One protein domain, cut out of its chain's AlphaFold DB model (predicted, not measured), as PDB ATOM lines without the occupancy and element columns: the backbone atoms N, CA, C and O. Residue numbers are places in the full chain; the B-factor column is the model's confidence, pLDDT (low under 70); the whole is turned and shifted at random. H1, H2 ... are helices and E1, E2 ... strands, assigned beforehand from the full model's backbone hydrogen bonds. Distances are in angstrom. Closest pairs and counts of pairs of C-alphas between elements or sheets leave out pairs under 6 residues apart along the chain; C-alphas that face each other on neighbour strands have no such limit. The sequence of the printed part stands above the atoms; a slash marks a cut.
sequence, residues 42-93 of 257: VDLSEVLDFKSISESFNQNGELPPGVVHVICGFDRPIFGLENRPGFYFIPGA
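What this domain is: This is residues 42 to 93 of the 257 residues of an uncharacterized protein of Gossypium raimondii (UniProt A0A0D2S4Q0). A small antiparallel sheet of three short strands has one helix, H1, beside it that only grazes it, and a tail, residues 42 to 47, sticks out before the helix and adds to the length. The printed part has 52 residues, with one named helix and three named strands in the order H1, E1, E2, E3 along the chain. The sheet's order is E1, E2, E3, antiparallel throughout. The class is mixed, helices and strands, though under half of the residues, 23 of 52, are in named elements. The whole is compact, with a radius of gyration of the C-alphas of 11.1 A and spans of 37 by 26 by 20 A.

How they stand to each other: Start at Val 42 and pass residues 42 to 47, which stand free, to reach H1, residues 50 to 60. In H1 each O i to N i+4 pair of the backbone is within hydrogen-bond range. H1 is on the sheet but only grazes it, with its residues 50 to 57. Look at Phe 50: its C-alpha is 7.9 A from that of Phe 79 in E2, residues 79 to 81, the closest pair of these two elements. The closest C-alphas of H1 and E3, residues 84 to 89, are those of Phe 50 and Phe 89, 7.6 A apart. Going on, you come to E1, residues 67 to 69, which begins a meander, each strand the antiparallel neighbour of the one before. E1 and E2 form a hairpin, their directions at 140 degrees; find N 68 and O 80 at 3.0 A, within hydrogen-bond range. E2 and E3 form a second hairpin, at 152 degrees, with N 89 and O 79 at 2.8 A and N 84 and O 81 at 3.0 A, within hydrogen-bond range. E1 and E3 are the edge strands and are apart.

Where its parts are: Find C-alpha 50 at (-2.338, -0.328, -39.994); from there H1 runs 15.2 A to C-alpha 60 at (-0.888, 13.254, -46.551). E1 runs from Val 67 to His 69, 7.0 A, and E2 from Phe 79 to Leu 81, 7.1 A. E3, the longest strand by residues, goes 11.6 A from Arg 84 to C-alpha 89 at (-5.461, 0.085, -33.050).

The domain as a whole: The C-alphas of Val 42 and Gly 73 are the two farthest apart, 37.4 A. The printed part has no cut. The link from E2 to E3 is tight, those from H1 to E1 and from E1 to E2 are short, and no link is long. The mean pLDDT of the printed part is 94.2, and no printed residue is under 70.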
ATOM      1  N   VAL A  42      -1.409 -16.946 -49.881       86.81
ATOM      2  CA  VAL A  42      -2.711 -16.354 -49.569       86.81
ATOM      3  C   VAL A  42      -2.718 -14.914 -50.074       86.81
ATOM      4  O   VAL A  42      -1.715 -14.211 -49.972       86.81
ATOM      5  N   ASP A  43      -3.840 -14.494 -50.649       89.00
ATOM      6  CA  ASP A  43      -4.067 -13.096 -50.997       89.00
ATOM      7  C   ASP A  43      -4.406 -12.304 -49.729       89.00
ATOM      8  O   ASP A  43      -5.366 -12.628 -49.030       89.00
ATOM      9  N   LEU A  44      -3.592 -11.293 -49.426       91.75
ATOM     10  CA  LEU A  44      -3.731 -10.427 -48.253       91.75
ATOM     11  C   LEU A  44      -4.214  -9.018 -48.628       91.75
ATOM     12  O   LEU A  44      -4.188  -8.131 -47.784       91.75
ATOM     13  N   SER A  45      -4.652  -8.790 -49.871       91.69
ATOM     14  CA  SER A  45      -5.087  -7.467 -50.349       91.69
ATOM     15  C   SER A  45      -6.274  -6.883 -49.572       91.69
ATOM     16  O   SER A  45      -6.390  -5.668 -49.450       91.69
ATOM     17  N   GLU A  46      -7.124  -7.737 -48.999       91.81
ATOM     18  CA  GLU A  46      -8.250  -7.337 -48.143       91.81
ATOM     19  C   GLU A  46      -7.858  -7.145 -46.661       91.81
ATOM     20  O   GLU A  46      -8.695  -6.769 -45.838       91.81
ATOM     21  N   VAL A  47      -6.602  -7.418 -46.286       93.81
ATOM     22  CA  VAL A  47      -6.113  -7.250 -44.912       93.81
ATOM     23  C   VAL A  47      -5.726  -5.794 -44.684       93.81
ATOM     24  O   VAL A  47      -4.892  -5.233 -45.390       93.81
ATOM     25  N   LEU A  48      -6.305  -5.182 -43.650       95.12
ATOM     26  CA  LEU A  48      -5.931  -3.834 -43.232       95.12
ATOM     27  C   LEU A  48      -4.515  -3.830 -42.640       95.12
ATOM     28  O   LEU A  48      -4.289  -4.367 -41.555       95.12
ATOM     29  N   ASP A  49      -3.579  -3.172 -43.327       96.00
ATOM     30  CA  ASP A  49      -2.238  -2.909 -42.806       96.00
ATOM     31  C   ASP A  49      -2.186  -1.539 -42.119       96.00
ATOM     32  O   ASP A  49      -1.946  -0.497 -42.732       96.00
ATOM     33  N   PHE A  50      -2.385  -1.542 -40.803       96.31
ATOM     34  CA  PHE A  50      -2.338  -0.328 -39.994       96.31
ATOM     35  C   PHE A  50      -0.961   0.348 -39.947       96.31
ATOM     36  O   PHE A  50      -0.882   1.525 -39.590       96.31
ATOM     37  N   LYS A  51       0.124  -0.350 -40.309       94.88
ATOM     38  CA  LYS A  51       1.435   0.286 -40.459       94.88
ATOM     39  C   LYS A  51       1.428   1.189 -41.691       94.88
ATOM     40  O   LYS A  51       1.727   2.373 -41.558       94.88
ATOM     41  N   SER A  52       1.019   0.662 -42.845       95.50
ATOM     42  CA  SER A  52       0.889   1.454 -44.075       95.50
ATOM     43  C   SER A  52      -0.135   2.580 -43.931       95.50
ATOM     44  O   SER A  52       0.143   3.700 -44.344       95.50
ATOM     45  N   ILE A  53      -1.269   2.328 -43.265       96.81
ATOM     46  CA  ILE A  53      -2.268   3.372 -42.968       96.81
ATOM     47  C   ILE A  53      -1.646   4.501 -42.138       96.81
ATOM     48  O   ILE A  53      -1.855   5.671 -42.446       96.81
ATOM     49  N   SER A  54      -0.853   4.169 -41.113       96.44
ATOM     50  CA  SER A  54      -0.168   5.183 -40.310       96.44
ATOM     51  C   SER A  54       0.849   5.986 -41.120       96.44
ATOM     52  O   SER A  54       0.998   7.181 -40.879       96.44
ATOM     53  N   GLU A  55       1.571   5.346 -42.040       95.69
ATOM     54  CA  GLU A  55       2.549   6.010 -42.905       95.69
ATOM     55  C   GLU A  55       1.863   6.979 -43.879       95.69
ATOM     56  O   GLU A  55       2.280   8.133 -43.955       95.69
ATOM     57  N   SER A  56       0.784   6.555 -44.547       95.88
ATOM     58  CA  SER A  56      -0.029   7.422 -45.410       95.88
ATOM     59  C   SER A  56      -0.622   8.590 -44.625       95.88
ATOM     60  O   SER A  56      -0.370   9.743 -44.965       95.88
ATOM     61  N   PHE A  57      -1.288   8.320 -43.499       96.31
ATOM     62  CA  PHE A  57      -1.880   9.363 -42.659       96.31
ATOM     63  C   PHE A  57      -0.858  10.431 -42.239       96.31
ATOM     64  O   PHE A  57      -1.144  11.624 -42.306       96.31
ATOM     65  N   ASN A  58       0.362  10.028 -41.875       94.50
ATOM     66  CA  ASN A  58       1.422  10.969 -41.508       94.50
ATOM     67  C   ASN A  58       1.966  11.781 -42.700       94.50
ATOM     68  O   ASN A  58       2.478  12.879 -42.497       94.50
ATOM     69  N   GLN A  59       1.903  11.248 -43.924       95.75
ATOM     70  CA  GLN A  59       2.411  11.917 -45.127       95.75
ATOM     71  C   GLN A  59       1.404  12.897 -45.730       95.75
ATOM     72  O   GLN A  59       1.789  13.988 -46.148       95.75
ATOM     73  N   ASN A  60       0.131  12.507 -45.812       95.38
ATOM     74  CA  ASN A  60      -0.888  13.254 -46.551       95.38
ATOM     75  C   ASN A  60      -2.264  13.305 -45.860       95.38
ATOM     76  O   ASN A  60      -3.190  13.902 -46.406       95.38
ATOM     77  N   GLY A  61      -2.412  12.727 -44.663       94.00
ATOM     78  CA  GLY A  61      -3.675  12.711 -43.921       94.00
ATOM     79  C   GLY A  61      -4.727  11.746 -44.475       94.00
ATOM     80  O   GLY A  61      -5.873  11.788 -44.027       94.00
ATOM     81  N   GLU A  62      -4.375  10.884 -45.432       94.75
ATOM     82  CA  GLU A  62      -5.315   9.943 -46.039       94.75
ATOM     83  C   GLU A  62      -5.591   8.737 -45.137       94.75
ATOM     84  O   GLU A  62      -4.704   8.203 -44.467       94.75
ATOM     85  N   LEU A  63      -6.842   8.277 -45.163       96.69
ATOM     86  CA  LEU A  63      -7.304   7.070 -44.488       96.69
ATOM     87  C   LEU A  63      -8.128   6.229 -45.466       96.69
ATOM     88  O   LEU A  63      -8.890   6.787 -46.261       96.69
ATOM     89  N   PRO A  64      -8.014   4.893 -45.423       95.50
ATOM     90  CA  PRO A  64      -8.869   4.036 -46.227       95.50
ATOM     91  C   PRO A  64     -10.330   4.096 -45.738       95.50
ATOM     92  O   PRO A  64     -10.581   4.393 -44.566       95.50
ATOM     93  N   PRO A  65     -11.307   3.767 -46.604       95.62
ATOM     94  CA  PRO A  65     -12.722   3.785 -46.240       95.62
ATOM     95  C   PRO A  65     -13.027   2.952 -44.986       95.62
ATOM     96  O   PRO A  65     -12.600   1.802 -44.870       95.62
ATOM     97  N   GLY A  66     -13.798   3.522 -44.057       95.88
ATOM     98  CA  GLY A  66     -14.216   2.862 -42.816       95.88
ATOM     99  C   GLY A  66     -13.182   2.872 -41.684       95.88
ATOM    100  O   GLY A  66     -13.503   2.398 -40.589       95.88
ATOM    101  N   VAL A  67     -11.974   3.404 -41.910       97.38
ATOM    102  CA  VAL A  67     -10.964   3.648 -40.868       97.38
ATOM    103  C   VAL A  67     -11.019   5.109 -40.434       97.38
ATOM    104  O   VAL A  67     -11.028   6.014 -41.263       97.38
ATOM    105  N   VAL A  68     -11.007   5.341 -39.122       96.88
ATOM    106  CA  VAL A  68     -11.054   6.687 -38.532       96.88
ATOM    107  C   VAL A  68      -9.841   6.950 -37.659       96.88
ATOM    108  O   VAL A  68      -9.375   6.057 -36.955       96.88
ATOM    109  N   HIS A  69      -9.351   8.187 -37.666       96.19
ATOM    110  CA  HIS A  69      -8.356   8.643 -36.700       96.19
ATOM    111  C   HIS A  69      -9.039   9.064 -35.390       96.19
ATOM    112  O   HIS A  69     -10.006   9.828 -35.396       96.19
ATOM    113  N   VAL A  70      -8.530   8.575 -34.261       94.31
ATOM    114  CA  VAL A  70      -9.073   8.836 -32.925       94.31
ATOM    115  C   VAL A  70      -8.310   9.985 -32.272       94.31
ATOM    116  O   VAL A  70      -7.155   9.844 -31.873       94.31
ATOM    117  N   ILE A  71      -8.979  11.125 -32.105       90.25
ATOM    118  CA  ILE A  71      -8.408  12.306 -31.450       90.25
ATOM    119  C   ILE A  71      -8.539  12.147 -29.932       90.25
ATOM    120  O   ILE A  71      -9.624  12.300 -29.380       90.25
ATOM    121  N   CYS A  72      -7.433  11.828 -29.260       84.81
ATOM    122  CA  CYS A  72      -7.431  11.512 -27.825       84.81
ATOM    123  C   CYS A  72      -6.186  12.008 -27.065       84.81
ATOM    124  O   CYS A  72      -5.951  11.590 -25.938       84.81
ATOM    125  N   GLY A  73      -5.374  12.891 -27.662       82.31
ATOM    126  CA  GLY A  73      -4.177  13.448 -27.008       82.31
ATOM    127  C   GLY A  73      -3.047  12.440 -26.758       82.31
ATOM    128  O   GLY A  73      -2.076  12.773 -26.084       82.31
ATOM    129  N   PHE A  74      -3.164  11.226 -27.299       89.44
ATOM    130  CA  PHE A  74      -2.152  10.186 -27.187       89.44
ATOM    131  C   PHE A  74      -0.882  10.546 -27.972       89.44
ATOM    132  O   PHE A  74      -0.928  11.292 -28.950       89.44
ATOM    133  N   ASP A  75       0.262   9.996 -27.562       88.81
ATOM    134  CA  ASP A  75       1.590  10.349 -28.095       88.81
ATOM    135  C   ASP A  75       1.833   9.914 -29.554       88.81
ATOM    136  O   ASP A  75       2.878  10.220 -30.132       88.81
ATOM    137  N   ARG A  76       0.887   9.186 -30.152       90.62
ATOM    138  CA  ARG A  76       0.961   8.635 -31.507       90.62
ATOM    139  C   ARG A  76      -0.436   8.459 -32.115       90.62
ATOM    140  O   ARG A  76      -1.409   8.387 -31.362       90.62
ATOM    141  N   PRO A  77      -0.544   8.333 -33.452       94.38
ATOM    142  CA  PRO A  77      -1.821   8.102 -34.118       94.38
ATOM    143  C   PRO A  77      -2.516   6.827 -33.632       94.38
ATOM    144  O   PRO A  77      -1.891   5.770 -33.494       94.38
ATOM    145  N   ILE A  78      -3.826   6.934 -33.417       96.69
ATOM    146  CA  ILE A  78      -4.701   5.816 -33.058       96.69
ATOM    147  C   ILE A  78      -5.798   5.714 -34.099       96.69
ATOM    148  O   ILE A  78      -6.397   6.718 -34.487       96.69
ATOM    149  N   PHE A  79      -6.077   4.489 -34.526       97.56
ATOM    150  CA  PHE A  79      -7.066   4.212 -35.554       97.56
ATOM    151  C   PHE A  79      -8.214   3.379 -34.994       97.56
ATOM    152  O   PHE A  79      -8.000   2.438 -34.234       97.56
ATOM    153  N   GLY A  80      -9.435   3.725 -35.378       97.12
ATOM    154  CA  GLY A  80     -10.647   2.961 -35.108       97.12
ATOM    155  C   GLY A  80     -11.307   2.506 -36.405       97.12
ATOM    156  O   GLY A  80     -10.849   2.825 -37.503       97.12
ATOM    157  N   LEU A  81     -12.411   1.776 -36.273       97.25
ATOM    158  CA  LEU A  81     -13.261   1.382 -37.396       97.25
ATOM    159  C   LEU A  81     -14.671   1.931 -37.175       97.25
ATOM    160  O   LEU A  81     -15.263   1.671 -36.126       97.25
ATOM    161  N   GLU A  82     -15.234   2.625 -38.166       95.81
ATOM    162  CA  GLU A  82     -16.549   3.292 -38.061       95.81
ATOM    163  C   GLU A  82     -17.651   2.330 -37.603       95.81
ATOM    164  O   GLU A  82     -18.429   2.620 -36.698       95.81
ATOM    165  N   ASN A  83     -17.663   1.128 -38.182       95.94
ATOM    166  CA  ASN A  83     -18.675   0.107 -37.914       95.94
ATOM    167  C   ASN A  83     -18.361  -0.767 -36.685       95.94
ATOM    168  O   ASN A  83     -19.056  -1.758 -36.445       95.94
ATOM    169  N   ARG A  84     -17.291  -0.468 -35.933       96.00
ATOM    170  CA  ARG A  84     -16.863  -1.221 -34.739       96.00
ATOM    171  C   ARG A  84     -16.485  -0.257 -33.604       96.00
ATOM    172  O   ARG A  84     -15.311  -0.174 -33.240       96.00
ATOM    173  N   PRO A  85     -17.464   0.457 -33.018       93.12
ATOM    174  CA  PRO A  85     -17.200   1.315 -31.869       93.12
ATOM    175  C   PRO A  85     -16.585   0.504 -30.721       93.12
ATOM    176  O   PRO A  85     -16.991  -0.629 -30.459       93.12
ATOM    177  N   GLY A  86     -15.579   1.079 -30.060       92.38
ATOM    178  CA  GLY A  86     -14.786   0.410 -29.025       92.38
ATOM    179  C   GLY A  86     -13.561  -0.356 -29.543       92.38
ATOM    180  O   GLY A  86     -12.780  -0.855 -28.736       92.38
ATOM    181  N   PHE A  87     -13.358  -0.448 -30.863       95.88
ATOM    182  CA  PHE A  87     -12.117  -0.963 -31.439       95.88
ATOM    183  C   PHE A  87     -11.099   0.161 -31.643       95.88
ATOM    184  O   PHE A  87     -11.390   1.155 -32.308       95.88
ATOM    185  N   TYR A  88      -9.888  -0.056 -31.133       95.69
ATOM    186  CA  TYR A  88      -8.754   0.848 -31.280       95.69
ATOM    187  C   TYR A  88      -7.517   0.055 -31.697       95.69
ATOM    188  O   TYR A  88      -7.267  -1.043 -31.192       95.69
ATOM    189  N   PHE A  89      -6.725   0.631 -32.592       96.75
ATOM    190  CA  PHE A  89      -5.461   0.085 -33.050       96.75
ATOM    191  C   PHE A  89      -4.366   1.144 -32.936       96.75
ATOM    192  O   PHE A  89      -4.529   2.273 -33.398       96.75
ATOM    193  N   ILE A  90      -3.238   0.758 -32.338       96.06
ATOM    194  CA  ILE A  90      -2.083   1.626 -32.099       96.06
ATOM    195  C   ILE A  90      -0.875   1.051 -32.859       96.06
ATOM    196  O   ILE A  90      -0.235   0.109 -32.373       96.06
ATOM    197  N   PRO A  91      -0.543   1.563 -34.059       95.69
ATOM    198  CA  PRO A  91       0.597   1.072 -34.825       95.69
ATOM    199  C   PRO A  91       1.902   1.322 -34.083       95.69
ATOM    200  O   PRO A  91       2.141   2.405 -33.556       95.69
ATOM    201  N   GLY A  92       2.750   0.293 -34.012       93.44
ATOM    202  CA  GLY A  92       4.030   0.401 -33.316       93.44
ATOM    203  C   GLY A  92       3.884   0.809 -31.847       93.44
ATOM    204  O   GLY A  92       4.691   1.594 -31.362       93.44
ATOM    205  N   ALA A  93       2.860   0.309 -31.143       94.44
ATOM    206  CA  ALA A  93       2.547   0.670 -29.754       94.44
ATOM    207  C   ALA A  93       3.741   0.586 -28.782       94.44
ATOM    208  O   ALA A  93       3.780   1.302 -27.786       94.44
TER     209      ALA A  93